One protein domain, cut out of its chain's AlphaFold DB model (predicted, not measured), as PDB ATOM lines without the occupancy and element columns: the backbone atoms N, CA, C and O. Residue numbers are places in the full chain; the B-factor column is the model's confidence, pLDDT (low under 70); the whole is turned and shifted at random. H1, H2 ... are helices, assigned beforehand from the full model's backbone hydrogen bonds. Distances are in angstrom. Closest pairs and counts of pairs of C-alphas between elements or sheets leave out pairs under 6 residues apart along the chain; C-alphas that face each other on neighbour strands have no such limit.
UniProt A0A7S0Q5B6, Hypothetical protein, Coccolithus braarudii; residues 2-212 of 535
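Overview. This is residues 2 to 212 of the 535 residues of the protein "Hypothetical protein" of Coccolithus braarudii (UniProt A0A7S0Q5B6). A long helical hairpin, H3 and H4, makes the core of an up-and-down bundle of four helices, each running against the one before it; a second hairpin, H5 and H6, packs on it, and H1 packs on H3. Residues 20 to 101, with no named element, make wide loops, of which residues 88 to 94 stick out. The printed part has 211 residues with seven named helices, H1 to H7 in order, and no named strand; the class is all helix, with 87 residues, under half, in named elements. The whole is compact, with a radius of gyration of the C-alphas of 18.4 A and spans of 56 by 50 by 36 A.

Arrangement. H3, residues 113 to 130, and H4, residues 140 to 157, form a hairpin and touch at a shallow tilt of 15 degrees, opposite ways; their closest C-alphas, of Ser 118 and Ala 147, are 4.3 A apart. H5, residues 171 to 181, touches residues 115 to 122 of H3 alone, closest at the C-alphas of Asn 171 and Ser 119, 6.4 A. H5 and H6, residues 185 to 201, form a hairpin; their closest C-alphas, of Leu 176 and Ala 188, are 5.3 A apart. H1, residues 5 to 19, touches residues 120 to 127 of H3 alone, at a steep tilt of 41 degrees; the closest C-alphas, of Asp 12 and Met 124, are 7.3 A apart. H2, residues 102 to 105, and H7, residues 207 to 210, touch no helix. Each O i to N i+4 pair is within hydrogen-bond range in H1, H4, H5 and H6, and 13 of 14 in H3; H2 and H7 are too short for one.

Along the chain. H3 is 26.7 A long, H4 25.7 A, H6 22.1 A and H1 19.4 A. H1 begins at C-alpha 5 (-24.910, 28.473, 7.975); H7 ends at C-alpha 210 (-50.807, 50.345, 35.856).

Size, cuts and confidence. The printed part has no cut. The links H1 to H2 and H4 to H5 are long. Mean pLDDT of the printed part is 71.7; 102 residues are under 70, among them 16 to 65.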
ATOM      1  N   ALA A   2     -22.770  36.713   0.917       85.75
ATOM      2  CA  ALA A   2     -23.890  35.877   1.351       85.75
ATOM      3  C   ALA A   2     -23.651  35.401   2.801       85.75
ATOM      4  O   ALA A   2     -22.495  35.118   3.125       85.75
ATOM      5  N   PRO A   3     -24.686  35.326   3.658       91.62
ATOM      6  CA  PRO A   3     -24.547  34.758   4.995       91.62
ATOM      7  C   PRO A   3     -24.248  33.257   4.914       91.62
ATOM      8  O   PRO A   3     -24.693  32.584   3.981       91.62
ATOM      9  N   ILE A   4     -23.525  32.726   5.900       93.50
ATOM     10  CA  ILE A   4     -23.216  31.289   5.995       93.50
ATOM     11  C   ILE A   4     -24.030  30.597   7.092       93.50
ATOM     12  O   ILE A   4     -24.499  31.225   8.043       93.50
ATOM     13  N   GLN A   5     -24.142  29.265   7.008       94.88
ATOM     14  CA  GLN A   5     -24.910  28.473   7.975       94.88
ATOM     15  C   GLN A   5     -24.456  28.695   9.422       94.88
ATOM     16  O   GLN A   5     -25.292  28.761  10.314       94.88
ATOM     17  N   ALA A   6     -23.152  28.848   9.672       94.06
ATOM     18  CA  ALA A   6     -22.635  29.060  11.024       94.06
ATOM     19  C   ALA A   6     -23.109  30.387  11.647       94.06
ATOM     20  O   ALA A   6     -23.389  30.433  12.844       94.06
ATOM     21  N   GLU A   7     -23.215  31.457  10.855       92.00
ATOM     22  CA  GLU A   7     -23.710  32.764  11.308       92.00
ATOM     23  C   GLU A   7     -25.208  32.692  11.604       92.00
ATOM     24  O   GLU A   7     -25.649  33.079  12.688       92.00
ATOM     25  N   VAL A   8     -25.978  32.117  10.674       93.38
ATOM     26  CA  VAL A   8     -27.425  31.953  10.835       93.38
ATOM     27  C   VAL A   8     -27.740  31.033  12.002       93.38
ATOM     28  O   VAL A   8     -28.572  31.394  12.817       93.38
ATOM     29  N   SER A   9     -27.050  29.905  12.172       90.44
ATOM     30  CA  SER A   9     -27.276  29.005  13.310       90.44
ATOM     31  C   SER A   9     -26.981  29.663  14.660       90.44
ATOM     32  O   SER A   9     -27.685  29.377  15.624       90.44
ATOM     33  N   LYS A  10     -25.982  30.554  14.754       88.38
ATOM     34  CA  LYS A  10     -25.729  31.331  15.982       88.38
ATOM     35  C   LYS A  10     -26.879  32.291  16.277       88.38
ATOM     36  O   LYS A  10     -27.358  32.332  17.409       88.38
ATOM     37  N   LEU A  11     -27.330  33.036  15.267       86.44
ATOM     38  CA  LEU A  11     -28.442  33.972  15.424       86.44
ATOM     39  C   LEU A  11     -29.759  33.236  15.685       86.44
ATOM     40  O   LEU A  11     -30.553  33.665  16.510       86.44
ATOM     41  N   ASP A  12     -29.971  32.093  15.048       84.62
ATOM     42  CA  ASP A  12     -31.147  31.254  15.228       84.62
ATOM     43  C   ASP A  12     -31.177  30.635  16.625       84.62
ATOM     44  O   ASP A  12     -32.202  30.696  17.301       84.62
ATOM     45  N   LEU A  13     -30.037  30.140  17.123       81.31
ATOM     46  CA  LEU A  13     -29.889  29.727  18.515       81.31
ATOM     47  C   LEU A  13     -30.240  30.887  19.447       81.31
ATOM     48  O   LEU A  13     -31.043  30.703  20.355       81.31
ATOM     49  N   TYR A  14     -29.717  32.090  19.205       78.00
ATOM     50  CA  TYR A  14     -30.089  33.276  19.973       78.00
ATOM     51  C   TYR A  14     -31.603  33.547  19.899       78.00
ATOM     52  O   TYR A  14     -32.262  33.643  20.932       78.00
ATOM     53  N   THR A  15     -32.219  33.558  18.716       76.69
ATOM     54  CA  THR A  15     -33.666  33.795  18.617       76.69
ATOM     55  C   THR A  15     -34.489  32.724  19.321       76.69
ATOM     56  O   THR A  15     -35.435  33.076  20.007       76.69
ATOM     57  N   THR A  16     -34.130  31.443  19.213       68.69
ATOM     58  CA  THR A  16     -34.923  30.308  19.719       68.69
ATOM     59  C   THR A  16     -34.689  29.983  21.187       68.69
ATOM     60  O   THR A  16     -35.575  29.440  21.839       68.69
ATOM     61  N   THR A  17     -33.501  30.276  21.714       61.41
ATOM     62  CA  THR A  17     -33.140  29.966  23.106       61.41
ATOM     63  C   THR A  17     -33.151  31.179  24.010       61.41
ATOM     64  O   THR A  17     -33.209  31.006  25.230       61.41
ATOM     65  N   THR A  18     -33.008  32.364  23.423       58.00
ATOM     66  CA  THR A  18     -32.726  33.601  24.143       58.00
ATOM     67  C   THR A  18     -33.892  34.560  23.946       58.00
ATOM     68  O   THR A  18     -34.516  34.928  24.925       58.00
ATOM     69  N   LEU A  19     -34.293  34.878  22.714       59.56
ATOM     70  CA  LEU A  19     -35.431  35.784  22.504       59.56
ATOM     71  C   LEU A  19     -36.802  35.112  22.566       59.56
ATOM     72  O   LEU A  19     -37.782  35.795  22.810       59.56
ATOM     73  N   TYR A  20     -36.892  33.809  22.322       51.31
ATOM     74  CA  TYR A  20     -38.159  33.104  22.186       51.31
ATOM     75  C   TYR A  20     -38.434  32.183  23.371       51.31
ATOM     76  O   TYR A  20     -37.614  31.331  23.715       51.31
ATOM     77  N   GLY A  21     -39.643  32.318  23.914       49.44
ATOM     78  CA  GLY A  21     -40.206  31.424  24.911       49.44
ATOM     79  C   GLY A  21     -39.768  31.777  26.326       49.44
ATOM     80  O   GLY A  21     -38.610  31.584  26.701       49.44
ATOM     81  N   ILE A  22     -40.709  32.249  27.148       49.44
ATOM     82  CA  ILE A  22     -40.479  32.368  28.591       49.44
ATOM     83  C   ILE A  22     -40.264  30.945  29.119       49.44
ATOM     84  O   ILE A  22     -41.190  30.136  29.167       49.44
ATOM     85  N   LYS A  23     -39.018  30.599  29.460       45.94
ATOM     86  CA  LYS A  23     -38.693  29.242  29.916       45.94
ATOM     87  C   LYS A  23     -39.277  28.996  31.313       45.94
ATOM     88  O   LYS A  23     -39.137  29.863  32.181       45.94
ATOM     89  N   PRO A  24     -39.848  27.805  31.577       40.38
ATOM     90  CA  PRO A  24     -40.250  27.412  32.924       40.38
ATOM     91  C   PRO A  24     -39.079  27.544  33.908       40.38
ATOM     92  O   PRO A  24     -37.985  27.052  33.636       40.38
ATOM     93  N   GLY A  25     -39.312  28.193  35.053       40.41
ATOM     94  CA  GLY A  25     -38.316  28.346  36.122       40.41
ATOM     95  C   GLY A  25     -37.487  29.634  36.087       40.41
ATOM     96  O   GLY A  25     -36.660  29.820  36.974       40.41
ATOM     97  N   LEU A  26     -37.716  30.535  35.126       43.31
ATOM     98  CA  LEU A  26     -37.158  31.890  35.161       43.31
ATOM     99  C   LEU A  26     -38.208  32.884  35.712       43.31
ATOM    100  O   LEU A  26     -39.381  32.770  35.349       43.31
ATOM    101  N   PRO A  27     -37.850  33.839  36.594       39.38
ATOM    102  CA  PRO A  27     -38.815  34.678  37.316       39.38
ATOM    103  C   PRO A  27     -39.320  35.858  36.459       39.38
ATOM    104  O   PRO A  27     -39.079  37.017  36.791       39.38
ATOM    105  N   PHE A  28     -39.981  35.589  35.327       51.19
ATOM    106  CA  PHE A  28     -40.359  36.618  34.343       51.19
ATOM    107  C   PHE A  28     -41.875  36.687  34.090       51.19
ATOM    108  O   PHE A  28     -42.537  35.654  34.033       51.19
ATOM    109  N   GLY A  29     -42.409  37.904  33.899       46.50
ATOM    110  CA  GLY A  29     -43.843  38.163  33.679       46.50
ATOM    111  C   GLY A  29     -44.187  39.151  32.551       46.50
ATOM    112  O   GLY A  29     -45.323  39.602  32.496       46.50
ATOM    113  N   ALA A  30     -43.245  39.519  31.670       51.84
ATOM    114  CA  ALA A  30     -43.432  40.595  30.686       51.84
ATOM    115  C   ALA A  30     -42.709  40.314  29.349       51.84
ATOM    116  O   ALA A  30     -41.647  39.694  29.342       51.84
ATOM    117  N   SER A  31     -43.279  40.762  28.222       60.28
ATOM    118  CA  SER A  31     -42.799  40.486  26.856       60.28
ATOM    119  C   SER A  31     -42.765  41.749  25.994       60.28
ATOM    120  O   SER A  31     -43.821  42.332  25.792       60.28
ATOM    121  N   LEU A  32     -41.624  42.080  25.367       63.12
ATOM    122  CA  LEU A  32     -41.464  43.094  24.301       63.12
ATOM    123  C   LEU A  32     -42.184  42.729  22.986       63.12
ATOM    124  O   LEU A  32     -41.917  43.301  21.930       63.12
ATOM    125  N   GLN A  33     -43.066  41.738  23.017       65.50
ATOM    126  CA  GLN A  33     -43.949  41.371  21.924       65.50
ATOM    127  C   GLN A  33     -45.380  41.287  22.419       65.50
ATOM    128  O   GLN A  33     -45.657  40.771  23.503       65.50
ATOM    129  N   CYS A  34     -46.280  41.719  21.547       55.22
ATOM    130  CA  CYS A  34     -47.708  41.542  21.680       55.22
ATOM    131  C   CYS A  34     -48.081  40.050  21.672       55.22
ATOM    132  O   CYS A  34     -47.975  39.385  20.639       55.22
ATOM    133  N   VAL A  35     -48.503  39.530  22.829       51.28
ATOM    134  CA  VAL A  35     -48.874  38.122  23.064       51.28
ATOM    135  C   VAL A  35     -50.181  38.054  23.869       51.28
ATOM    136  O   VAL A  35     -50.385  38.876  24.743       51.28
ATOM    137  N   GLY A  36     -51.114  37.153  23.576       39.94
ATOM    138  CA  GLY A  36     -52.427  36.964  24.205       39.94
ATOM    139  C   GLY A  36     -52.597  35.676  24.983       39.94
ATOM    140  O   GLY A  36     -51.656  34.923  25.126       39.94
ATOM    141  N   GLY A  37     -53.801  35.434  25.507       40.16
ATOM    142  CA  GLY A  37     -54.178  34.149  26.107       40.16
ATOM    143  C   GLY A  37     -53.724  33.894  27.551       40.16
ATOM    144  O   GLY A  37     -53.056  32.906  27.802       40.16
ATOM    145  N   GLN A  38     -54.170  34.703  28.511       31.50
ATOM    146  CA  GLN A  38     -55.168  34.291  29.510       31.50
ATOM    147  C   GLN A  38     -55.887  35.553  29.986       31.50
ATOM    148  O   GLN A  38     -55.273  36.608  30.110       31.50
ATOM    149  N   ALA A  39     -57.192  35.446  30.229       38.88
ATOM    150  CA  ALA A  39     -57.933  36.457  30.964       38.88
ATOM    151  C   ALA A  39     -57.396  36.493  32.403       38.88
ATOM    152  O   ALA A  39     -57.938  35.841  33.293       38.88
ATOM    153  N   ALA A  40     -56.306  37.220  32.629       34.66
ATOM    154  CA  ALA A  40     -56.076  37.785  33.939       34.66
ATOM    155  C   ALA A  40     -57.169  38.841  34.138       34.66
ATOM    156  O   ALA A  40     -57.478  39.620  33.237       34.66
ATOM    157  N   ALA A  41     -57.802  38.836  35.308       35.34
ATOM    158  CA  ALA A  41     -58.827  39.813  35.678       35.34
ATOM    159  C   ALA A  41     -58.285  41.264  35.740       35.34
ATOM    160  O   ALA A  41     -59.037  42.194  36.021       35.34
ATOM    161  N   GLU A  42     -56.995  41.445  35.447       38.31
ATOM    162  CA  GLU A  42     -56.230  42.678  35.381       38.31
ATOM    163  C   GLU A  42     -55.325  42.583  34.119       38.31
ATOM    164  O   GLU A  42     -54.611  41.598  33.982       38.31
ATOM    165  N   GLU A  43     -55.361  43.584  33.221       38.69
ATOM    166  CA  GLU A  43     -54.464  43.840  32.053       38.69
ATOM    167  C   GLU A  43     -54.869  43.395  30.616       38.69
ATOM    168  O   GLU A  43     -55.145  42.224  30.356       38.69
ATOM    169  N   PRO A  44     -54.809  44.306  29.611       37.56
ATOM    170  CA  PRO A  44     -54.654  43.946  28.207       37.56
ATOM    171  C   PRO A  44     -53.170  43.785  27.866       37.56
ATOM    172  O   PRO A  44     -52.388  44.729  27.956       37.56
ATOM    173  N   SER A  45     -52.789  42.610  27.379       47.81
ATOM    174  CA  SER A  45     -51.410  42.332  26.985       47.81
ATOM    175  C   SER A  45     -50.968  43.015  25.683       47.81
ATOM    176  O   SER A  45     -49.771  42.988  25.399       47.81
ATOM    177  N   CYS A  46     -51.870  43.653  24.914       45.94
ATOM    178  CA  CYS A  46     -51.568  44.616  23.833       45.94
ATOM    179  C   CYS A  46     -52.787  44.886  22.926       45.94
ATOM    180  O   CYS A  46     -53.133  44.046  22.102       45.94
ATOM    181  N   GLY A  47     -53.388  46.075  22.987       43.97
ATOM    182  CA  GLY A  47     -54.336  46.524  21.951       43.97
ATOM    183  C   GLY A  47     -55.589  45.640  21.739       43.97
ATOM    184  O   GLY A  47     -55.953  44.854  22.617       43.97
ATOM    185  N   PRO A  48     -56.311  45.809  20.610       36.06
ATOM    186  CA  PRO A  48     -57.553  45.088  20.328       36.06
ATOM    187  C   PRO A  48     -57.362  43.556  20.325       36.06
ATOM    188  O   PRO A  48     -56.338  43.086  19.827       36.06
ATOM    189  N   PRO A  49     -58.353  42.759  20.780       35.88
ATOM    190  CA  PRO A  49     -58.249  41.298  20.961       35.88
ATOM    191  C   PRO A  49     -57.830  40.489  19.720       35.88
ATOM    192  O   PRO A  49     -57.440  39.331  19.827       35.88
ATOM    193  N   GLU A  50     -57.922  41.092  18.538       39.97
ATOM    194  CA  GLU A  50     -57.660  40.492  17.230       39.97
ATOM    195  C   GLU A  50     -56.153  40.332  16.921       39.97
ATOM    196  O   GLU A  50     -55.795  39.679  15.943       39.97
ATOM    197  N   VAL A  51     -55.267  40.913  17.748       36.03
ATOM    198  CA  VAL A  51     -53.811  41.046  17.502       36.03
ATOM    199  C   VAL A  51     -52.951  40.130  18.412       36.03
ATOM    200  O   VAL A  51     -51.724  40.111  18.317       36.03
ATOM    201  N   VAL A  52     -53.562  39.326  19.290       38.66
ATOM    202  CA  VAL A  52     -52.951  38.919  20.575       38.66
ATOM    203  C   VAL A  52     -53.001  37.375  20.766       38.66
ATOM    204  O   VAL A  52     -54.088  36.820  20.878       38.66
ATOM    205  N   GLY A  53     -51.857  36.649  20.808       38.41
ATOM    206  CA  GLY A  53     -51.763  35.162  21.012       38.41
ATOM    207  C   GLY A  53     -50.653  34.650  21.988       38.41
ATOM    208  O   GLY A  53     -49.716  35.398  22.195       38.41
ATOM    209  N   PRO A  54     -50.727  33.430  22.570       36.72
ATOM    210  CA  PRO A  54     -50.131  32.924  23.849       36.72
ATOM    211  C   PRO A  54     -48.873  33.604  24.467       36.72
ATOM    212  O   PRO A  54     -47.871  33.802  23.783       36.72
ATOM    213  N   THR A  55     -48.861  33.839  25.798       43.78
ATOM    214  CA  THR A  55     -47.715  34.334  26.624       43.78
ATOM    215  C   THR A  55     -46.525  33.375  26.731       43.78
ATOM    216  O   THR A  55     -45.450  33.763  27.188       43.78
ATOM    217  N   GLU A  56     -46.675  32.145  26.250       44.72
ATOM    218  CA  GLU A  56     -45.617  31.132  26.161       44.72
ATOM    219  C   GLU A  56     -44.472  31.537  25.201       44.72
ATOM    220  O   GLU A  56     -43.448  30.864  25.161       44.72
ATOM    221  N   ASP A  57     -44.610  32.666  24.489       52.59
ATOM    222  CA  ASP A  57     -43.763  33.116  23.377       52.59
ATOM    223  C   ASP A  57     -43.082  34.502  23.574       52.59
ATOM    224  O   ASP A  57     -42.656  35.119  22.593       52.59
ATOM    225  N   GLY A  58     -43.021  35.041  24.799       56.03
ATOM    226  CA  GLY A  58     -42.555  36.416  25.055       56.03
ATOM    227  C   GLY A  58     -41.046  36.695  24.879       56.03
ATOM    228  O   GLY A  58     -40.244  35.766  24.934       56.03
ATOM    229  N   VAL A  59     -40.668  37.977  24.705       62.66
ATOM    230  CA  VAL A  59     -39.277  38.461  24.465       62.66
ATOM    231  C   VAL A  59     -38.826  39.472  25.533       62.66
ATOM    232  O   VAL A  59     -39.620  40.313  25.929       62.66
ATOM    233  N   MET A  60     -37.562  39.464  25.977       62.59
ATOM    234  CA  MET A  60     -37.028  40.442  26.952       62.59
ATOM    235  C   MET A  60     -36.258  41.601  26.299       62.59
ATOM    236  O   MET A  60     -35.784  41.483  25.171       62.59
ATOM    237  N   ALA A  61     -36.063  42.701  27.038       63.72
ATOM    238  CA  ALA A  61     -35.195  43.804  26.614       63.72
ATOM    239  C   ALA A  61     -33.733  43.393  26.485       63.72
ATOM    240  O   ALA A  61     -33.060  43.770  25.526       63.72
ATOM    241  N   SER A  62     -33.267  42.579  27.424       67.81
ATOM    242  CA  SER A  62     -31.994  41.883  27.332       67.81
ATOM    243  C   SER A  62     -32.140  40.532  27.999       67.81
ATOM    244  O   SER A  62     -32.838  40.394  28.997       67.81
ATOM    245  N   MET A  63     -31.432  39.545  27.477       57.16
ATOM    246  CA  MET A  63     -31.289  38.240  28.119       57.16
ATOM    247  C   MET A  63     -29.954  38.105  28.853       57.16
ATOM    248  O   MET A  63     -29.723  37.108  29.530       57.16
ATOM    249  N   PHE A  64     -29.090  39.116  28.734       66.06
ATOM    250  CA  PHE A  64     -27.931  39.303  29.590       66.06
ATOM    251  C   PHE A  64     -28.367  40.129  30.785       66.06
ATOM    252  O   PHE A  64     -28.842  41.256  30.625       66.06
ATOM    253  N   TRP A  65     -28.183  39.579  31.974       69.12
ATOM    254  CA  TRP A  65     -28.246  40.351  33.198       69.12
ATOM    255  C   TRP A  65     -27.059  40.023  34.084       69.12
ATOM    256  O   TRP A  65     -26.474  38.942  34.013       69.12
ATOM    257  N   VAL A  66     -26.716  40.975  34.930       71.44
ATOM    258  CA  VAL A  66     -25.776  40.793  36.023       71.44
ATOM    259  C   VAL A  66     -26.601  40.547  37.284       71.44
ATOM    260  O   VAL A  66     -27.394  41.421  37.652       71.44
ATOM    261  N   PRO A  67     -26.462  39.389  37.958       67.69
ATOM    262  CA  PRO A  67     -27.147  39.169  39.223       67.69
ATOM    263  C   PRO A  67     -26.657  40.192  40.252       67.69
ATOM    264  O   PRO A  67     -25.455  40.403  40.430       67.69
ATOM    265  N   THR A  68     -27.597  40.853  40.920       68.12
ATOM    266  CA  THR A  68     -27.306  41.847  41.949       68.12
ATOM    267  C   THR A  68     -26.747  41.235  43.219       68.12
ATOM    268  O   THR A  68     -25.967  41.880  43.916       68.12
ATOM    269  N   ASP A  69     -27.176  40.005  43.481       67.81
ATOM    270  CA  ASP A  69     -26.734  39.119  44.542       67.81
ATOM    271  C   ASP A  69     -26.579  37.718  43.916       67.81
ATOM    272  O   ASP A  69     -27.584  37.087  43.574       67.81
ATOM    273  N   PRO A  70     -25.343  37.247  43.683       65.38
ATOM    274  CA  PRO A  70     -25.086  35.983  43.002       65.38
ATOM    275  C   PRO A  70     -25.448  34.745  43.835       65.38
ATOM    276  O   PRO A  70     -25.410  33.646  43.276       65.38
ATOM    277  N   ASP A  71     -25.770  34.906  45.124       66.75
ATOM    278  CA  ASP A  71     -26.180  33.817  46.014       66.75
ATOM    279  C   ASP A  71     -27.702  33.602  45.983       66.75
ATOM    280  O   ASP A  71     -28.178  32.485  46.196       66.75
ATOM    281  N   THR A  72     -28.475  34.653  45.688       65.19
ATOM    282  CA  THR A  72     -29.949  34.607  45.661       65.19
ATOM    283  C   THR A  72     -30.553  34.718  44.263       65.19
ATOM    284  O   THR A  72     -31.697  34.304  44.060       65.19
ATOM    285  N   GLN A  73     -29.809  35.229  43.280       64.75
ATOM    286  CA  GLN A  73     -30.272  35.369  41.900       64.75
ATOM    287  C   GLN A  73     -29.581  34.393  40.957       64.75
ATOM    288  O   GLN A  73     -28.374  34.156  41.016       64.75
ATOM    289  N   GLN A  74     -30.362  33.856  40.020       67.19
ATOM    290  CA  GLN A  74     -29.846  32.960  38.998       67.19
ATOM    291  C   GLN A  74     -28.836  33.692  38.103       67.19
ATOM    292  O   GLN A  74     -29.129  34.756  37.554       67.19
ATOM    293  N   ARG A  75     -27.651  33.099  37.937       65.50
ATOM    294  CA  ARG A  75     -26.649  33.538  36.955       65.50
ATOM    295  C   ARG A  75     -27.105  33.160  35.548       65.50
ATOM    296  O   ARG A  75     -27.727  32.112  35.361       65.50
ATOM    297  N   MET A  76     -26.744  33.962  34.551       63.00
ATOM    298  CA  MET A  76     -26.947  33.558  33.162       63.00
ATOM    299  C   MET A  76     -26.150  32.271  32.863       63.00
ATOM    300  O   MET A  76     -24.958  32.201  33.182       63.00
ATOM    301  N   PRO A  77     -26.767  31.246  32.248       59.34
ATOM    302  CA  PRO A  77     -26.065  30.020  31.884       59.34
ATOM    303  C   PRO A  77     -24.866  30.289  30.965       59.34
ATOM    304  O   PRO A  77     -24.995  30.982  29.960       59.34
ATOM    305  N   GLY A  78     -23.710  29.706  31.292       61.72
ATOM    306  CA  GLY A  78     -22.481  29.844  30.498       61.72
ATOM    307  C   GLY A  78     -21.670  31.117  30.763       61.72
ATOM    308  O   GLY A  78     -20.601  31.262  30.178       61.72
ATOM    309  N   TYR A  79     -22.132  31.997  31.655       59.56
ATOM    310  CA  TYR A  79     -21.390  33.178  32.090       59.56
ATOM    311  C   TYR A  79     -20.930  33.001  33.534       59.56
ATOM    312  O   TYR A  79     -21.741  32.768  34.435       59.56
ATOM    313  N   ASP A  80     -19.620  33.118  33.755       64.06
ATOM    314  CA  ASP A  80     -19.078  33.229  35.103       64.06
ATOM    315  C   ASP A  80     -18.997  34.707  35.470       64.06
ATOM    316  O   ASP A  80     -18.322  35.491  34.810       64.06
ATOM    317  N   TYR A  81     -19.746  35.096  36.493       60.34
ATOM    318  CA  TYR A  81     -19.798  36.463  36.985       60.34
ATOM    319  C   TYR A  81     -18.894  36.532  38.209       60.34
ATOM    320  O   TYR A  81     -19.276  36.065  39.284       60.34
ATOM    321  N   ASN A  82     -17.705  37.117  38.082       59.12
ATOM    322  CA  ASN A  82     -16.911  37.403  39.270       59.12
ATOM    323  C   ASN A  82     -17.488  38.643  39.964       59.12
ATOM    324  O   ASN A  82     -17.490  39.724  39.389       59.12
ATOM    325  N   ALA A  83     -17.957  38.510  41.207       53.19
ATOM    326  CA  ALA A  83     -18.485  39.626  41.998       53.19
ATOM    327  C   ALA A  83     -17.493  40.804  42.117       53.19
ATOM    328  O   ALA A  83     -17.919  41.956  42.204       53.19
ATOM    329  N   SER A  84     -16.179  40.543  42.039       54.03
ATOM    330  CA  SER A  84     -15.151  41.590  42.001       54.03
ATOM    331  C   SER A  84     -15.167  42.420  40.713       54.03
ATOM    332  O   SER A  84     -14.589  43.500  40.690       54.03
ATOM    333  N   TRP A  85     -15.809  41.936  39.644       55.88
ATOM    334  CA  TRP A  85     -16.034  42.690  38.409       55.88
ATOM    335  C   TRP A  85     -17.198  43.680  38.529       55.88
ATOM    336  O   TRP A  85     -17.272  44.591  37.719       55.88
ATOM    337  N   PHE A  86     -18.090  43.529  39.519       54.06
ATOM    338  CA  PHE A  86     -19.338  44.308  39.635       54.06
ATOM    339  C   PHE A  86     -19.358  45.305  40.811       54.06
ATOM    340  O   PHE A  86     -20.328  46.045  40.952       54.06
ATOM    341  N   CYS A  87     -18.274  45.342  41.598       57.19
ATOM    342  CA  CYS A  87     -17.983  46.209  42.753       57.19
ATOM    343  C   CYS A  87     -18.880  46.055  43.997       57.19
ATOM    344  O   CYS A  87     -20.103  46.146  43.936       57.19
ATOM    345  N   THR A  88     -18.252  45.961  45.174       49.47
ATOM    346  CA  THR A  88     -18.930  45.998  46.487       49.47
ATOM    347  C   THR A  88     -18.443  47.114  47.424       49.47
ATOM    348  O   THR A  88     -19.001  47.262  48.505       49.47
ATOM    349  N   SER A  89     -17.449  47.932  47.048       46.62
ATOM    350  CA  SER A  89     -17.101  49.147  47.821       46.62
ATOM    351  C   SER A  89     -16.293  50.199  47.050       46.62
ATOM    352  O   SER A  89     -16.630  51.371  47.165       46.62
ATOM    353  N   ASP A  90     -15.330  49.810  46.206       49.66
ATOM    354  CA  ASP A  90     -14.508  50.748  45.421       49.66
ATOM    355  C   ASP A  90     -14.439  50.318  43.948       49.66
ATOM    356  O   ASP A  90     -13.717  49.387  43.590       49.66
ATOM    357  N   CYS A  91     -15.208  50.974  43.073       52.59
ATOM    358  CA  CYS A  91     -15.053  50.777  41.631       52.59
ATOM    359  C   CYS A  91     -13.813  51.513  41.105       52.59
ATOM    360  O   CYS A  91     -13.538  52.628  41.560       52.59
ATOM    361  N   PRO A  92     -13.105  50.963  40.095       46.75
ATOM    362  CA  PRO A  92     -12.112  51.726  39.349       46.75
ATOM    363  C   PRO A  92     -12.714  53.051  38.869       46.75
ATOM    364  O   PRO A  92     -13.848  53.075  38.376       46.75
ATOM    365  N   SER A  93     -11.957  54.146  38.977       40.53
ATOM    366  CA  SER A  93     -12.294  55.392  38.281       40.53
ATOM    367  C   SER A  93     -12.412  55.062  36.792       40.53
ATOM    368  O   SER A  93     -11.420  54.691  36.172       40.53
ATOM    369  N   GLY A  94     -13.637  55.046  36.260       47.91
ATOM    370  CA  GLY A  94     -13.898  54.462  34.935       47.91
ATOM    371  C   GLY A  94     -14.982  53.380  34.848       47.91
ATOM    372  O   GLY A  94     -15.526  53.211  33.771       47.91
ATOM    373  N   TRP A  95     -15.455  52.784  35.951       44.56
ATOM    374  CA  TRP A  95     -16.550  51.792  35.884       44.56
ATOM    375  C   TRP A  95     -17.985  52.364  36.045       44.56
ATOM    376  O   TRP A  95     -18.253  53.032  37.054       44.56
ATOM    377  N   PRO A  96     -18.920  52.181  35.089       47.19
ATOM    378  CA  PRO A  96     -20.260  52.763  35.174       47.19
ATOM    379  C   PRO A  96     -21.027  52.192  36.372       47.19
ATOM    380  O   PRO A  96     -21.218  50.986  36.481       47.19
ATOM    381  N   GLY A  97     -21.518  53.050  37.271       49.31
ATOM    382  CA  GLY A  97     -22.342  52.647  38.424       49.31
ATOM    383  C   GLY A  97     -23.721  52.077  38.053       49.31
ATOM    384  O   GLY A  97     -24.551  51.850  38.930       49.31
ATOM    385  N   TRP A  98     -23.986  51.855  36.763       53.84
ATOM    386  CA  TRP A  98     -25.224  51.309  36.217       53.84
ATOM    387  C   TRP A  98     -24.943  49.910  35.666       53.84
ATOM    388  O   TRP A  98     -24.362  49.754  34.596       53.84
ATOM    389  N   ARG A  99     -25.384  48.879  36.388       65.44
ATOM    390  CA  ARG A  99     -25.361  47.491  35.907       65.44
ATOM    391  C   ARG A  99     -26.668  47.136  35.208       65.44
ATOM    392  O   ARG A  99     -27.737  47.619  35.586       65.44
ATOM    393  N   TRP A 100     -26.588  46.275  34.199       70.31
ATOM    394  CA  TRP A 100     -27.773  45.702  33.571       70.31
ATOM    395  C   TRP A 100     -28.277  44.527  34.412       70.31
ATOM    396  O   TRP A 100     -27.919  43.381  34.164       70.31
ATOM    397  N   ASP A 101     -29.023  44.810  35.478       69.81
ATOM    398  CA  ASP A 101     -29.555  43.773  36.365       69.81
ATOM    399  C   ASP A 101     -30.797  43.066  35.800       69.81
ATOM    400  O   ASP A 101     -31.299  43.385  34.719       69.81
ATOM    401  N   GLN A 102     -31.283  42.060  36.531       69.00
ATOM    402  CA  GLN A 102     -32.423  41.250  36.108       69.00
ATOM    403  C   GLN A 102     -33.713  42.074  35.959       69.00
ATOM    404  O   GLN A 102     -34.498  41.826  35.045       69.00
ATOM    405  N   ALA A 103     -33.923  43.074  36.820       68.00
ATOM    406  CA  ALA A 103     -35.093  43.942  36.748       68.00
ATOM    407  C   ALA A 103     -35.057  44.812  35.483       68.00
ATOM    408  O   ALA A 103     -36.058  44.931  34.776       68.00
ATOM    409  N   ARG A 104     -33.889  45.371  35.145       70.31
ATOM    410  CA  ARG A 104     -33.692  46.145  33.914       70.31
ATOM    411  C   ARG A 104     -33.806  45.277  32.662       70.31
ATOM    412  O   ARG A 104     -34.391  45.717  31.676       70.31
ATOM    413  N   ALA A 105     -33.310  44.043  32.712       69.25
ATOM    414  CA  ALA A 105     -33.449  43.053  31.643       69.25
ATOM    415  C   ALA A 105     -34.910  42.686  31.335       69.25
ATOM    416  O   ALA A 105     -35.259  42.518  30.166       69.25
ATOM    417  N   ALA A 106     -35.764  42.648  32.360       65.69
ATOM    418  CA  ALA A 106     -37.194  42.373  32.236       65.69
ATOM    419  C   ALA A 106     -38.064  43.626  31.976       65.69
ATOM    420  O   ALA A 106     -39.282  43.508  31.852       65.69
ATOM    421  N   SER A 107     -37.476  44.826  31.903       68.81
ATOM    422  CA  SER A 107     -38.237  46.072  31.746       68.81
ATOM    423  C   SER A 107     -38.761  46.267  30.319       68.81
ATOM    424  O   SER A 107     -37.997  46.233  29.354       68.81
ATOM    425  N   LEU A 108     -40.058  46.568  30.200       69.88
ATOM    426  CA  LEU A 108     -40.717  46.932  28.936       69.88
ATOM    427  C   LEU A 108     -40.661  48.434  28.625       69.88
ATOM    428  O   LEU A 108     -41.020  48.854  27.525       69.88
ATOM    429  N   GLY A 109     -40.242  49.253  29.593       68.06
ATOM    430  CA  GLY A 109     -40.502  50.692  29.570       68.06
ATOM    431  C   GLY A 109     -39.712  51.468  28.517       68.06
ATOM    432  O   GLY A 109     -40.207  52.466  28.007       68.06
ATOM    433  N   ARG A 110     -38.496  51.036  28.160       77.88
ATOM    434  CA  ARG A 110     -37.595  51.804  27.283       77.88
ATOM    435  C   ARG A 110     -37.806  51.455  25.805       77.88
ATOM    436  O   ARG A 110     -37.348  50.405  25.355       77.88
ATOM    437  N   ALA A 111     -38.408  52.366  25.033       82.88
ATOM    438  CA  ALA A 111     -38.696  52.163  23.606       82.88
ATOM    439  C   ALA A 111     -37.451  51.853  22.752       82.88
ATOM    440  O   ALA A 111     -37.538  51.067  21.813       82.88
ATOM    441  N   TYR A 112     -36.274  52.379  23.120       85.69
ATOM    442  CA  TYR A 112     -35.007  52.084  22.437       85.69
ATOM    443  C   TYR A 112     -34.644  50.593  22.407       85.69
ATOM    444  O   TYR A 112     -33.882  50.181  21.547       85.69
ATOM    445  N   ASN A 113     -35.196  49.757  23.290       83.62
ATOM    446  CA  ASN A 113     -34.864  48.332  23.307       83.62
ATOM    447  C   ASN A 113     -35.555  47.537  22.179       83.62
ATOM    448  O   ASN A 113     -35.112  46.443  21.842       83.62
ATOM    449  N   TYR A 114     -36.639  48.059  21.599       87.25
ATOM    450  CA  TYR A 114     -37.474  47.322  20.647       87.25
ATOM    451  C   TYR A 114     -36.897  47.266  19.219       87.25
ATOM    452  O   TYR A 114     -36.907  46.170  18.650       87.25
ATOM    453  N   PRO A 115     -36.354  48.362  18.636       91.38
ATOM    454  CA  PRO A 115     -35.735  48.312  17.311       91.38
ATOM    455  C   PRO A 115     -34.617  47.274  17.205       91.38
ATOM    456  O   PRO A 115     -34.546  46.548  16.217       91.38
ATOM    457  N   HIS A 116     -33.775  47.130  18.232       88.56
ATOM    458  CA  HIS A 116     -32.679  46.157  18.196       88.56
ATOM    459  C   HIS A 116     -33.206  44.720  18.082       88.56
ATOM    460  O   HIS A 116     -32.706  43.926  17.281       88.56
ATOM    461  N   GLN A 117     -34.276  44.390  18.815       85.31
ATOM    462  CA  GLN A 117     -34.889  43.064  18.738       85.31
ATOM    463  C   GLN A 117     -35.615  42.845  17.406       85.31
ATOM    464  O   GLN A 117     -35.506  41.769  16.813       85.31
ATOM    465  N   SER A 118     -36.302  43.859  16.870       90.38
ATOM    466  CA  SER A 118     -36.925  43.737  15.549       90.38
ATOM    467  C   SER A 118     -35.891  43.591  14.426       90.38
ATOM    468  O   SER A 118     -36.148  42.848  13.479       90.38
ATOM    469  N   SER A 119     -34.706  44.205  14.547       92.06
ATOM    470  CA  SER A 119     -33.577  44.022  13.617       92.06
ATOM    471  C   SER A 119     -33.098  42.571  13.570       92.06
ATOM    472  O   SER A 119     -32.854  42.043  12.484       92.06
ATOM    473  N   VAL A 120     -33.012  41.895  14.719       90.12
ATOM    474  CA  VAL A 120     -32.621  40.476  14.793       90.12
ATOM    475  C   VAL A 120     -33.613  39.592  14.033       90.12
ATOM    476  O   VAL A 120     -33.217  38.773  13.199       90.12
ATOM    477  N   TYR A 121     -34.911  39.778  14.276       91.88
ATOM    478  CA  TYR A 121     -35.951  39.019  13.583       91.88
ATOM    479  C   TYR A 121     -36.008  39.339  12.084       91.88
ATOM    480  O   TYR A 121     -36.161  38.428  11.268       91.88
ATOM    481  N   LEU A 122     -35.823  40.605  11.702       95.31
ATOM    482  CA  LEU A 122     -35.719  41.007  10.302       95.31
ATOM    483  C   LEU A 122     -34.527  40.328   9.610       95.31
ATOM    484  O   LEU A 122     -34.682  39.819   8.502       95.31
ATOM    485  N   ALA A 123     -33.358  40.272  10.255       94.50
ATOM    486  CA  ALA A 123     -32.175  39.609   9.706       94.50
ATOM    487  C   ALA A 123     -32.419  38.108   9.467       94.50
ATOM    488  O   ALA A 123     -32.091  37.600   8.392       94.50
ATOM    489  N   MET A 124     -33.065  37.418  10.414       95.38
ATOM    490  CA  MET A 124     -33.460  36.013  10.248       95.38
ATOM    491  C   MET A 124     -34.477  35.815   9.120       95.38
ATOM    492  O   MET A 124     -34.321  34.893   8.318       95.38
ATOM    493  N   TYR A 125     -35.479  36.695   9.002       96.88
ATOM    494  CA  TYR A 125     -36.409  36.682   7.869       96.88
ATOM    495  C   TYR A 125     -35.664  36.839   6.539       96.88
ATOM    496  O   TYR A 125     -35.864  36.036   5.630       96.88
ATOM    497  N   LEU A 126     -34.777  37.832   6.425       95.50
ATOM    498  CA  LEU A 126     -34.022  38.085   5.200       95.50
ATOM    499  C   LEU A 126     -33.101  36.916   4.841       95.50
ATOM    500  O   LEU A 126     -32.984  36.605   3.658       95.50
ATOM    501  N   ALA A 127     -32.471  36.262   5.819       95.94
ATOM    502  CA  ALA A 127     -31.674  35.063   5.582       95.94
ATOM    503  C   ALA A 127     -32.555  33.916   5.060       95.94
ATOM    504  O   ALA A 127     -32.337  33.430   3.952       95.94
ATOM    505  N   ALA A 128     -33.605  33.556   5.802       96.12
ATOM    506  CA  ALA A 128     -34.473  32.427   5.477       96.12
ATOM    507  C   ALA A 128     -35.265  32.624   4.167       96.12
ATOM    508  O   ALA A 128     -35.529  31.666   3.445       96.12
ATOM    509  N   ALA A 129     -35.670  33.858   3.845       95.94
ATOM    510  CA  ALA A 129     -36.463  34.153   2.651       95.94
ATOM    511  C   ALA A 129     -35.624  34.197   1.362       95.94
ATOM    512  O   ALA A 129     -36.161  33.935   0.281       95.94
ATOM    513  N   ASN A 130     -34.343  34.571   1.456       95.88
ATOM    514  CA  ASN A 130     -33.484  34.831   0.295       95.88
ATOM    515  C   ASN A 130     -32.455  33.732   0.008       95.88
ATOM    516  O   ASN A 130     -31.951  33.678  -1.112       95.88
ATOM    517  N   TYR A 131     -32.148  32.880   0.985       96.62
ATOM    518  CA  TYR A 131     -31.097  31.869   0.899       96.62
ATOM    519  C   TYR A 131     -31.666  30.502   1.295       96.62
ATOM    520  O   TYR A 131     -31.630  30.104   2.455       96.62
ATOM    521  N   ASP A 132     -32.223  29.786   0.318       95.00
ATOM    522  CA  ASP A 132     -32.894  28.490   0.503       95.00
ATOM    523  C   ASP A 132     -31.945  27.321   0.819       95.00
ATOM    524  O   ASP A 132     -32.403  26.233   1.161       95.00
ATOM    525  N   GLY A 133     -30.630  27.542   0.750       95.38
ATOM    526  CA  GLY A 133     -29.618  26.619   1.260       95.38
ATOM    527  C   GLY A 133     -29.333  26.769   2.759       95.38
ATOM    528  O   GLY A 133     -28.568  25.971   3.298       95.38
ATOM    529  N   LEU A 134     -29.904  27.775   3.434       96.88
ATOM    530  CA  LEU A 134     -29.734  27.986   4.873       96.88
ATOM    531  C   LEU A 134     -30.857  27.313   5.661       96.88
ATOM    532  O   LEU A 134     -32.042  27.484   5.382       96.88
ATOM    533  N   LEU A 135     -30.470  26.575   6.694       95.56
ATOM    534  CA  LEU A 135     -31.378  25.956   7.647       95.56
ATOM    535  C   LEU A 135     -31.673  26.925   8.792       95.56
ATOM    536  O   LEU A 135     -30.750  27.431   9.438       95.56
ATOM    537  N   THR A 136     -32.960  27.125   9.066       94.56
ATOM    538  CA  THR A 136     -33.482  27.899  10.199       94.56
ATOM    539  C   THR A 136     -34.532  27.089  10.954       94.56
ATOM    540  O   THR A 136     -35.247  26.273  10.372       94.56
ATOM    541  N   ALA A 137     -34.654  27.310  12.259       90.94
ATOM    542  CA  ALA A 137     -35.576  26.590  13.129       90.94
ATOM    543  C   ALA A 137     -37.045  26.922  12.841       90.94
ATOM    544  O   ALA A 137     -37.937  26.114  13.114       90.94
ATOM    545  N   ARG A 138     -37.314  28.122  12.316       91.19
ATOM    546  CA  ARG A 138     -38.655  28.599  11.964       91.19
ATOM    547  C   ARG A 138     -38.712  29.033  10.492       91.19
ATOM    548  O   ARG A 138     -37.679  29.370   9.913       91.19
ATOM    549  N   PRO A 139     -39.901  29.020   9.862       93.94
ATOM    550  CA  PRO A 139     -40.063  29.509   8.494       93.94
ATOM    551  C   PRO A 139     -39.934  31.045   8.420       93.94
ATOM    552  O   PRO A 139     -40.216  31.722   9.410       93.94
ATOM    553  N   PRO A 140     -39.610  31.630   7.246       95.19
ATOM    554  CA  PRO A 140     -39.355  33.069   7.105       95.19
ATOM    555  C   PRO A 140     -40.473  33.963   7.658       95.19
ATOM    556  O   PRO A 140     -40.214  34.879   8.439       95.19
ATOM    557  N   ARG A 141     -41.732  33.655   7.316       94.00
ATOM    558  CA  ARG A 141     -42.907  34.429   7.749       94.00
ATOM    559  C   ARG A 141     -43.033  34.522   9.270       94.00
ATOM    560  O   ARG A 141     -43.483  35.543   9.775       94.00
ATOM    561  N   TRP A 142     -42.597  33.492   9.995       90.69
ATOM    562  CA  TRP A 142     -42.623  33.491  11.454       90.69
ATOM    563  C   TRP A 142     -41.689  34.563  12.030       90.69
ATOM    564  O   TRP A 142     -42.091  35.302  12.923       90.69
ATOM    565  N   TYR A 143     -40.470  34.704  11.494       92.31
ATOM    566  CA  TYR A 143     -39.547  35.750  11.945       92.31
ATOM    567  C   TYR A 143     -40.082  37.148  11.606       92.31
ATOM    568  O   TYR A 143     -40.025  38.045  12.443       92.31
ATOM    569  N   LEU A 144     -40.670  37.330  10.419       95.00
ATOM    570  CA  LEU A 144     -41.260  38.615  10.033       95.00
ATOM    571  C   LEU A 144     -42.431  39.016  10.944       95.00
ATOM    572  O   LEU A 144     -42.527  40.169  11.359       95.00
ATOM    573  N   GLU A 145     -43.284  38.060  11.319       88.12
ATOM    574  CA  GLU A 145     -44.378  38.287  12.265       88.12
ATOM    575  C   GLU A 145     -43.861  38.711  13.651       88.12
ATOM    576  O   GLU A 145     -44.442  39.588  14.290       88.12
ATOM    577  N   ARG A 146     -42.736  38.146  14.110       86.94
ATOM    578  CA  ARG A 146     -42.079  38.539  15.369       86.94
ATOM    579  C   ARG A 146     -41.497  39.947  15.301       86.94
ATOM    580  O   ARG A 146     -41.686  40.727  16.236       86.94
ATOM    581  N   ALA A 147     -40.856  40.298  14.187       91.44
ATOM    582  CA  ALA A 147     -40.375  41.655  13.951       91.44
ATOM    583  C   ALA A 147     -41.538  42.660  14.033       91.44
ATOM    584  O   ALA A 147     -41.477  43.600  14.820       91.44
ATOM    585  N   TYR A 148     -42.637  42.388  13.322       89.56
ATOM    586  CA  TYR A 148     -43.874  43.172  13.366       89.56
ATOM    587  C   TYR A 148     -44.438  43.327  14.788       89.56
ATOM    588  O   TYR A 148     -44.640  44.449  15.252       89.56
ATOM    589  N   LYS A 149     -44.644  42.223  15.517       82.56
ATOM    590  CA  LYS A 149     -45.202  42.250  16.883       82.56
ATOM    591  C   LYS A 149     -44.334  43.024  17.874       82.56
ATOM    592  O   LYS A 149     -44.864  43.550  18.848       82.56
ATOM    593  N   THR A 150     -43.030  43.112  17.620       85.00
ATOM    594  CA  THR A 150     -42.097  43.915  18.423       85.00
ATOM    595  C   THR A 150     -42.331  45.417  18.204       85.00
ATOM    596  O   THR A 150     -42.323  46.185  19.161       85.00
ATOM    597  N   ILE A 151     -42.639  45.845  16.971       87.94
ATOM    598  CA  ILE A 151     -43.025  47.240  16.671       87.94
ATOM    599  C   ILE A 151     -44.335  47.600  17.380       87.94
ATOM    600  O   ILE A 151     -44.447  48.657  17.999       87.94
ATOM    601  N   VAL A 152     -45.328  46.711  17.310       81.19
ATOM    602  CA  VAL A 152     -46.631  46.932  17.956       81.19
ATOM    603  C   VAL A 152     -46.467  47.038  19.473       81.19
ATOM    604  O   VAL A 152     -47.016  47.949  20.091       81.19
ATOM    605  N   ALA A 153     -45.653  46.168  20.073       76.88
ATOM    606  CA  ALA A 153     -45.382  46.202  21.505       76.88
ATOM    607  C   ALA A 153     -44.677  47.492  21.928       76.88
ATOM    608  O   ALA A 153     -45.078  48.084  22.923       76.88
ATOM    609  N   MET A 154     -43.712  47.984  21.142       84.31
ATOM    610  CA  MET A 154     -43.070  49.278  21.393       84.31
ATOM    611  C   MET A 154     -44.110  50.390  21.541       84.31
ATOM    612  O   MET A 154     -44.069  51.149  22.504       84.31
ATOM    613  N   TYR A 155     -45.078  50.449  20.626       78.38
ATOM    614  CA  TYR A 155     -46.092  51.499  20.631       78.38
ATOM    615  C   TYR A 155     -47.031  51.434  21.848       78.38
ATOM    616  O   TYR A 155     -47.397  52.475  22.386       78.38
ATOM    617  N   TYR A 156     -47.419  50.233  22.291       71.69
ATOM    618  CA  TYR A 156     -48.407  50.065  23.368       71.69
ATOM    619  C   TYR A 156     -47.813  49.882  24.770       71.69
ATOM    620  O   TYR A 156     -48.484  50.191  25.750       71.69
ATOM    621  N   GLN A 157     -46.597  49.349  24.881       71.06
ATOM    622  CA  GLN A 157     -46.001  48.950  26.159       71.06
ATOM    623  C   GLN A 157     -44.860  49.872  26.598       71.06
ATOM    624  O   GLN A 157     -44.621  50.008  27.800       71.06
ATOM    625  N   ALA A 158     -44.145  50.504  25.660       73.38
ATOM    626  CA  ALA A 158     -43.021  51.359  26.014       73.38
ATOM    627  C   ALA A 158     -43.514  52.687  26.599       73.38
ATOM    628  O   ALA A 158     -43.996  53.583  25.902       73.38
ATOM    629  N   SER A 159     -43.357  52.815  27.909       63.62
ATOM    630  CA  SER A 159     -43.746  53.998  28.666       63.62
ATOM    631  C   SER A 159     -42.775  55.173  28.510       63.62
ATOM    632  O   SER A 159     -43.127  56.318  28.788       63.62
ATOM    633  N   TRP A 160     -41.532  54.908  28.095       65.81
ATOM    634  CA  TRP A 160     -40.463  55.891  27.941       65.81
ATOM    635  C   TRP A 160     -39.984  55.942  26.497       65.81
ATOM    636  O   TRP A 160     -39.754  54.911  25.864       65.81
ATOM    637  N   TYR A 161     -39.770  57.162  26.005       73.88
ATOM    638  CA  TYR A 161     -39.158  57.439  24.703       73.88
ATOM    639  C   TYR A 161     -39.934  56.935  23.470       73.88
ATOM    640  O   TYR A 161     -39.456  57.077  22.354       73.88
ATOM    641  N   SER A 162     -41.162  56.426  23.600       74.88
ATOM    642  CA  SER A 162     -42.000  56.045  22.442       74.88
ATOM    643  C   SER A 162     -42.344  57.227  21.517       74.88
ATOM    644  O   SER A 162     -42.590  57.058  20.322       74.88
ATOM    645  N   HIS A 163     -42.291  58.447  22.054       75.75
ATOM    646  CA  HIS A 163     -42.450  59.716  21.337       75.75
ATOM    647  C   HIS A 163     -41.134  60.300  20.793       75.75
ATOM    648  O   HIS A 163     -41.136  61.396  20.231       75.75
ATOM    649  N   GLN A 164     -40.016  59.605  20.987       82.00
ATOM    650  CA  GLN A 164     -38.687  59.969  20.500       82.00
ATOM    651  C   GLN A 164     -38.329  59.137  19.270       82.00
ATOM    652  O   GLN A 164     -38.883  58.052  19.079       82.00
ATOM    653  N   GLY A 165     -37.421  59.651  18.449       87.56
ATOM    654  CA  GLY A 165     -36.761  58.910  17.389       87.56
ATOM    655  C   GLY A 165     -35.830  57.873  18.008       87.56
ATOM    656  O   GLY A 165     -35.037  58.174  18.906       87.56
ATOM    657  N   LEU A 166     -35.958  56.635  17.552       89.50
ATOM    658  CA  LEU A 166     -35.270  55.485  18.111       89.50
ATOM    659  C   LEU A 166     -34.049  55.110  17.274       89.50
ATOM    660  O   LEU A 166     -34.077  55.172  16.046       89.50
ATOM    661  N   MET A 167     -32.994  54.672  17.961       90.56
ATOM    662  CA  MET A 167     -31.815  54.057  17.347       90.56
ATOM    663  C   MET A 167     -32.223  52.806  16.583       90.56
ATOM    664  O   MET A 167     -32.982  51.992  17.105       90.56
ATOM    665  N   ASP A 168     -31.713  52.661  15.366       91.00
ATOM    666  CA  ASP A 168     -32.086  51.630  14.397       91.00
ATOM    667  C   ASP A 168     -33.570  51.661  13.980       91.00
ATOM    668  O   ASP A 168     -34.040  50.739  13.308       91.00
ATOM    669  N   GLY A 169     -34.329  52.703  14.344       91.38
ATOM    670  CA  GLY A 169     -35.767  52.823  14.071       91.38
ATOM    671  C   GLY A 169     -36.102  52.908  12.578       91.38
ATOM    672  O   GLY A 169     -37.235  52.646  12.164       91.38
ATOM    673  N   THR A 170     -35.109  53.183  11.723       94.25
ATOM    674  CA  THR A 170     -35.247  53.010  10.269       94.25
ATOM    675  C   THR A 170     -35.677  51.584   9.890       94.25
ATOM    676  O   THR A 170     -36.386  51.401   8.891       94.25
ATOM    677  N   ASN A 171     -35.329  50.567  10.687       95.62
ATOM    678  CA  ASN A 171     -35.668  49.174  10.400       95.62
ATOM    679  C   ASN A 171     -37.187  48.928  10.341       95.62
ATOM    680  O   ASN A 171     -37.627  48.025   9.628       95.62
ATOM    681  N   PHE A 172     -38.004  49.754  11.005       97.12
ATOM    682  CA  PHE A 172     -39.458  49.648  10.978       97.12
ATOM    683  C   PHE A 172     -39.996  49.873   9.565       97.12
ATOM    684  O   PHE A 172     -40.932  49.187   9.148       97.12
ATOM    685  N   ARG A 173     -39.364  50.756   8.775       97.19
ATOM    686  CA  ARG A 173     -39.704  50.927   7.356       97.19
ATOM    687  C   ARG A 173     -39.298  49.700   6.545       97.19
ATOM    688  O   ARG A 173     -40.060  49.261   5.689       97.19
ATOM    689  N   THR A 174     -38.131  49.113   6.810       96.56
ATOM    690  CA  THR A 174     -37.710  47.875   6.135       96.56
ATOM    691  C   THR A 174     -38.666  46.716   6.440       96.56
ATOM    692  O   THR A 174     -39.027  45.971   5.531       96.56
ATOM    693  N   ILE A 175     -39.145  46.606   7.683       98.38
ATOM    694  CA  ILE A 175     -40.160  45.626   8.095       98.38
ATOM    695  C   ILE A 175     -41.494  45.902   7.392       98.38
ATOM    696  O   ILE A 175     -42.075  44.974   6.840       98.38
ATOM    697  N   LEU A 176     -41.951  47.159   7.325       98.44
ATOM    698  CA  LEU A 176     -43.146  47.544   6.562       98.44
ATOM    699  C   LEU A 176     -43.061  47.084   5.095       98.44
ATOM    700  O   LEU A 176     -44.006  46.493   4.571       98.44
ATOM    701  N   LEU A 177     -41.930  47.330   4.429       97.31
ATOM    702  CA  LEU A 177     -41.726  46.912   3.039       97.31
ATOM    703  C   LEU A 177     -41.700  45.383   2.898       97.31
ATOM    704  O   LEU A 177     -42.310  44.855   1.972       97.31
ATOM    705  N   ALA A 178     -41.074  44.669   3.836       98.06
ATOM    706  CA  ALA A 178     -41.082  43.208   3.866       98.06
ATOM    707  C   ALA A 178     -42.495  42.628   4.068       98.06
ATOM    708  O   ALA A 178     -42.869  41.682   3.377       98.06
ATOM    709  N   LEU A 179     -43.304  43.215   4.958       98.25
ATOM    710  CA  LEU A 179     -44.707  42.831   5.164       98.25
ATOM    711  C   LEU A 179     -45.521  42.998   3.876       98.25
ATOM    712  O   LEU A 179     -46.295  42.113   3.514       98.25
ATOM    713  N   ARG A 180     -45.313  44.101   3.144       97.62
ATOM    714  CA  ARG A 180     -45.949  44.333   1.837       97.62
ATOM    715  C   ARG A 180     -45.498  43.316   0.790       97.62
ATOM    716  O   ARG A 180     -46.340  42.773   0.079       97.62
ATOM    717  N   ASP A 181     -44.201  43.027   0.731       96.06
ATOM    718  CA  ASP A 181     -43.620  42.036  -0.182       96.06
ATOM    719  C   ASP A 181     -44.175  40.613   0.054       96.06
ATOM    720  O   ASP A 181     -44.295  39.841  -0.900       96.06
ATOM    721  N   GLU A 182     -44.552  40.281   1.293       96.50
ATOM    722  CA  GLU A 182     -45.177  39.005   1.697       96.50
ATOM    723  C   GLU A 182     -46.722  39.028   1.654       96.50
ATOM    724  O   GLU A 182     -47.380  38.045   2.004       96.50
ATOM    725  N   GLY A 183     -47.337  40.139   1.233       95.75
ATOM    726  CA  GLY A 183     -48.798  40.278   1.168       95.75
ATOM    727  C   GLY A 183     -49.496  40.360   2.534       95.75
ATOM    728  O   GLY A 183     -50.708  40.157   2.621       95.75
ATOM    729  N   MET A 184     -48.761  40.675   3.604       94.50
ATOM    730  CA  MET A 184     -49.266  40.866   4.972       94.50
ATOM    731  C   MET A 184     -49.865  42.274   5.137       94.50
ATOM    732  O   MET A 184     -49.345  43.127   5.855       94.50
ATOM    733  N   ALA A 185     -50.935  42.550   4.385       93.12
ATOM    734  CA  ALA A 185     -51.479  43.898   4.218       93.12
ATOM    735  C   ALA A 185     -52.027  44.521   5.514       93.12
ATOM    736  O   ALA A 185     -51.926  45.734   5.688       93.12
ATOM    737  N   ARG A 186     -52.594  43.716   6.425       87.12
ATOM    738  CA  ARG A 186     -53.136  44.219   7.700       87.12
ATOM    739  C   ARG A 186     -52.012  44.637   8.640       87.12
ATOM    740  O   ARG A 186     -52.042  45.732   9.184       87.12
ATOM    741  N   GLU A 187     -51.005  43.787   8.770       88.19
ATOM    742  CA  GLU A 187     -49.817  44.020   9.584       88.19
ATOM    743  C   GLU A 187     -49.027  45.226   9.059       88.19
ATOM    744  O   GLU A 187     -48.606  46.082   9.836       88.19
ATOM    745  N   ALA A 188     -48.890  45.341   7.733       94.88
ATOM    746  CA  ALA A 188     -48.298  46.507   7.089       94.88
ATOM    747  C   ALA A 188     -49.064  47.800   7.423       94.88
ATOM    748  O   ALA A 188     -48.440  48.784   7.816       94.88
ATOM    749  N   ALA A 189     -50.399  47.790   7.319       88.94
ATOM    750  CA  ALA A 189     -51.224  48.947   7.668       88.94
ATOM    751  C   ALA A 189     -51.050  49.350   9.143       88.94
ATOM    752  O   ALA A 189     -50.885  50.525   9.439       88.94
ATOM    753  N   THR A 190     -50.976  48.382  10.062       87.38
ATOM    754  CA  THR A 190     -50.736  48.666  11.485       87.38
ATOM    755  C   THR A 190     -49.384  49.340  11.737       87.38
ATOM    756  O   THR A 190     -49.323  50.303  12.499       87.38
ATOM    757  N   VAL A 191     -48.295  48.883  11.103       92.75
ATOM    758  CA  VAL A 191     -46.979  49.545  11.234       92.75
ATOM    759  C   VAL A 191     -47.028  50.965  10.678       92.75
ATOM    760  O   VAL A 191     -46.512  51.893  11.298       92.75
ATOM    761  N   GLU A 192     -47.661  51.147   9.521       95.56
ATOM    762  CA  GLU A 192     -47.821  52.458   8.899       95.56
ATOM    763  C   GLU A 192     -48.630  53.420   9.781       95.56
ATOM    764  O   GLU A 192     -48.210  54.561   9.961       95.56
ATOM    765  N   ASP A 193     -49.717  52.956  10.402       89.44
ATOM    766  CA  ASP A 193     -50.537  53.745  11.328       89.44
ATOM    767  C   ASP A 193     -49.766  54.137  12.596       89.44
ATOM    768  O   ASP A 193     -49.794  55.300  13.004       89.44
ATOM    769  N   ILE A 194     -49.016  53.203  13.195       89.06
ATOM    770  CA  ILE A 194     -48.146  53.477  14.353       89.06
ATOM    771  C   ILE A 194     -47.167  54.609  14.026       89.06
ATOM    772  O   ILE A 194     -47.000  55.560  14.796       89.06
ATOM    773  N   MET A 195     -46.529  54.527  12.862       93.31
ATOM    774  CA  MET A 195     -45.505  55.486  12.465       93.31
ATOM    775  C   MET A 195     -46.096  56.813  11.994       93.31
ATOM    776  O   MET A 195     -45.506  57.867  12.254       93.31
ATOM    777  N   ARG A 196     -47.293  56.795  11.395       92.50
ATOM    778  CA  ARG A 196     -48.080  57.998  11.107       92.50
ATOM    779  C   ARG A 196     -48.447  58.715  12.399       92.50
ATOM    780  O   ARG A 196     -48.280  59.931  12.476       92.50
ATOM    781  N   ASN A 197     -48.855  57.979  13.434       87.81
ATOM    782  CA  ASN A 197     -49.166  58.563  14.733       87.81
ATOM    783  C   ASN A 197     -47.938  59.233  15.351       87.81
ATOM    784  O   ASN A 197     -48.004  60.418  15.664       87.81
ATOM    785  N   ARG A 198     -46.794  58.544  15.437       88.38
ATOM    786  CA  ARG A 198     -45.541  59.130  15.964       88.38
ATOM    787  C   ARG A 198     -45.110  60.386  15.192       88.38
ATOM    788  O   ARG A 198     -44.724  61.388  15.796       88.38
ATOM    789  N   SER A 199     -45.258  60.368  13.867       89.38
ATOM    790  CA  SER A 199     -44.797  61.454  12.994       89.38
ATOM    791  C   SER A 199     -45.724  62.674  12.974       89.38
ATOM    792  O   SER A 199     -45.240  63.805  12.983       89.38
ATOM    793  N   LEU A 200     -47.045  62.461  12.922       89.81
ATOM    794  CA  LEU A 200     -48.021  63.490  12.531       89.81
ATOM    795  C   LEU A 200     -49.139  63.753  13.545       89.81
ATOM    796  O   LEU A 200     -49.729  64.831  13.498       89.81
ATOM    797  N   VAL A 201     -49.437  62.812  14.443       86.88
ATOM    798  CA  VAL A 201     -50.589  62.919  15.360       86.88
ATOM    799  C   VAL A 201     -50.160  63.092  16.819       86.88
ATOM    800  O   VAL A 201     -50.698  63.943  17.516       86.88
ATOM    801  N   GLY A 202     -49.175  62.323  17.274       78.81
ATOM    802  CA  GLY A 202     -48.770  62.191  18.669       78.81
ATOM    803  C   GLY A 202     -49.101  60.802  19.212       78.81
ATOM    804  O   GLY A 202     -50.006  60.135  18.711       78.81
ATOM    805  N   VAL A 203     -48.370  60.357  20.234       72.94
ATOM    806  CA  VAL A 203     -48.588  59.068  20.908       72.94
ATOM    807  C   VAL A 203     -49.347  59.315  22.206       72.94
ATOM    808  O   VAL A 203     -48.963  60.178  22.991       72.94
ATOM    809  N   GLU A 204     -50.424  58.578  22.460       63.25
ATOM    810  CA  GLU A 204     -51.076  58.629  23.771       63.25
ATOM    811  C   GLU A 204     -50.212  57.923  24.815       63.25
ATOM    812  O   GLU A 204     -49.821  56.769  24.637       63.25
ATOM    813  N   ASN A 205     -49.923  58.601  25.926       55.38
ATOM    814  CA  ASN A 205     -49.153  57.994  27.002       55.38
ATOM    815  C   ASN A 205     -50.063  57.043  27.794       55.38
ATOM    816  O   ASN A 205     -50.825  57.463  28.667       55.38
ATOM    817  N   GLN A 206     -50.011  55.746  27.487       51.81
ATOM    818  CA  GLN A 206     -50.830  54.732  28.154       51.81
ATOM    819  C   GLN A 206     -50.254  54.327  29.522       51.81
ATOM    820  O   GLN A 206     -50.063  53.156  29.819       51.81
ATOM    821  N   CYS A 207     -50.087  55.292  30.430       46.25
ATOM    822  CA  CYS A 207     -49.869  55.016  31.860       46.25
ATOM    823  C   CYS A 207     -51.109  54.419  32.557       46.25
ATOM    824  O   CYS A 207     -51.068  54.050  33.730       46.25
ATOM    825  N   ARG A 208     -52.241  54.336  31.848       37.69
ATOM    826  CA  ARG A 208     -53.560  53.999  32.393       37.69
ATOM    827  C   ARG A 208     -53.684  52.553  32.882       37.69
ATOM    828  O   ARG A 208     -54.518  52.299  33.741       37.69
ATOM    829  N   TYR A 209     -52.872  51.627  32.372       38.34
ATOM    830  CA  TYR A 209     -53.011  50.200  32.687       38.34
ATOM    831  C   TYR A 209     -52.317  49.761  33.981       38.34
ATOM    832  O   TYR A 209     -52.687  48.734  34.532       38.34
ATOM    833  N   TYR A 210     -51.426  50.586  34.543       40.09
ATOM    834  CA  TYR A 210     -50.807  50.345  35.856       40.09
ATOM    835  C   TYR A 210     -51.560  51.017  37.024       40.09
ATOM    836  O   TYR A 210     -51.080  51.043  38.161       40.09
ATOM    837  N   VAL A 211     -52.743  51.594  36.771       35.34
ATOM    838  CA  VAL A 211     -53.529  52.326  37.776       35.34
ATOM    839  C   VAL A 211     -54.881  51.639  37.969       35.34
ATOM    840  O   VAL A 211     -55.749  51.714  37.103       35.34
ATOM    841  N   GLN A 212     -55.084  50.993  39.128       35.72
ATOM    842  CA  GLN A 212     -56.396  50.453  39.501       35.72
ATOM    843  C   GLN A 212     -57.487  51.545  39.440       35.72
ATOM    844  O   GLN A 212     -57.229  52.691  39.836       35.72
TER     845      GLN A 212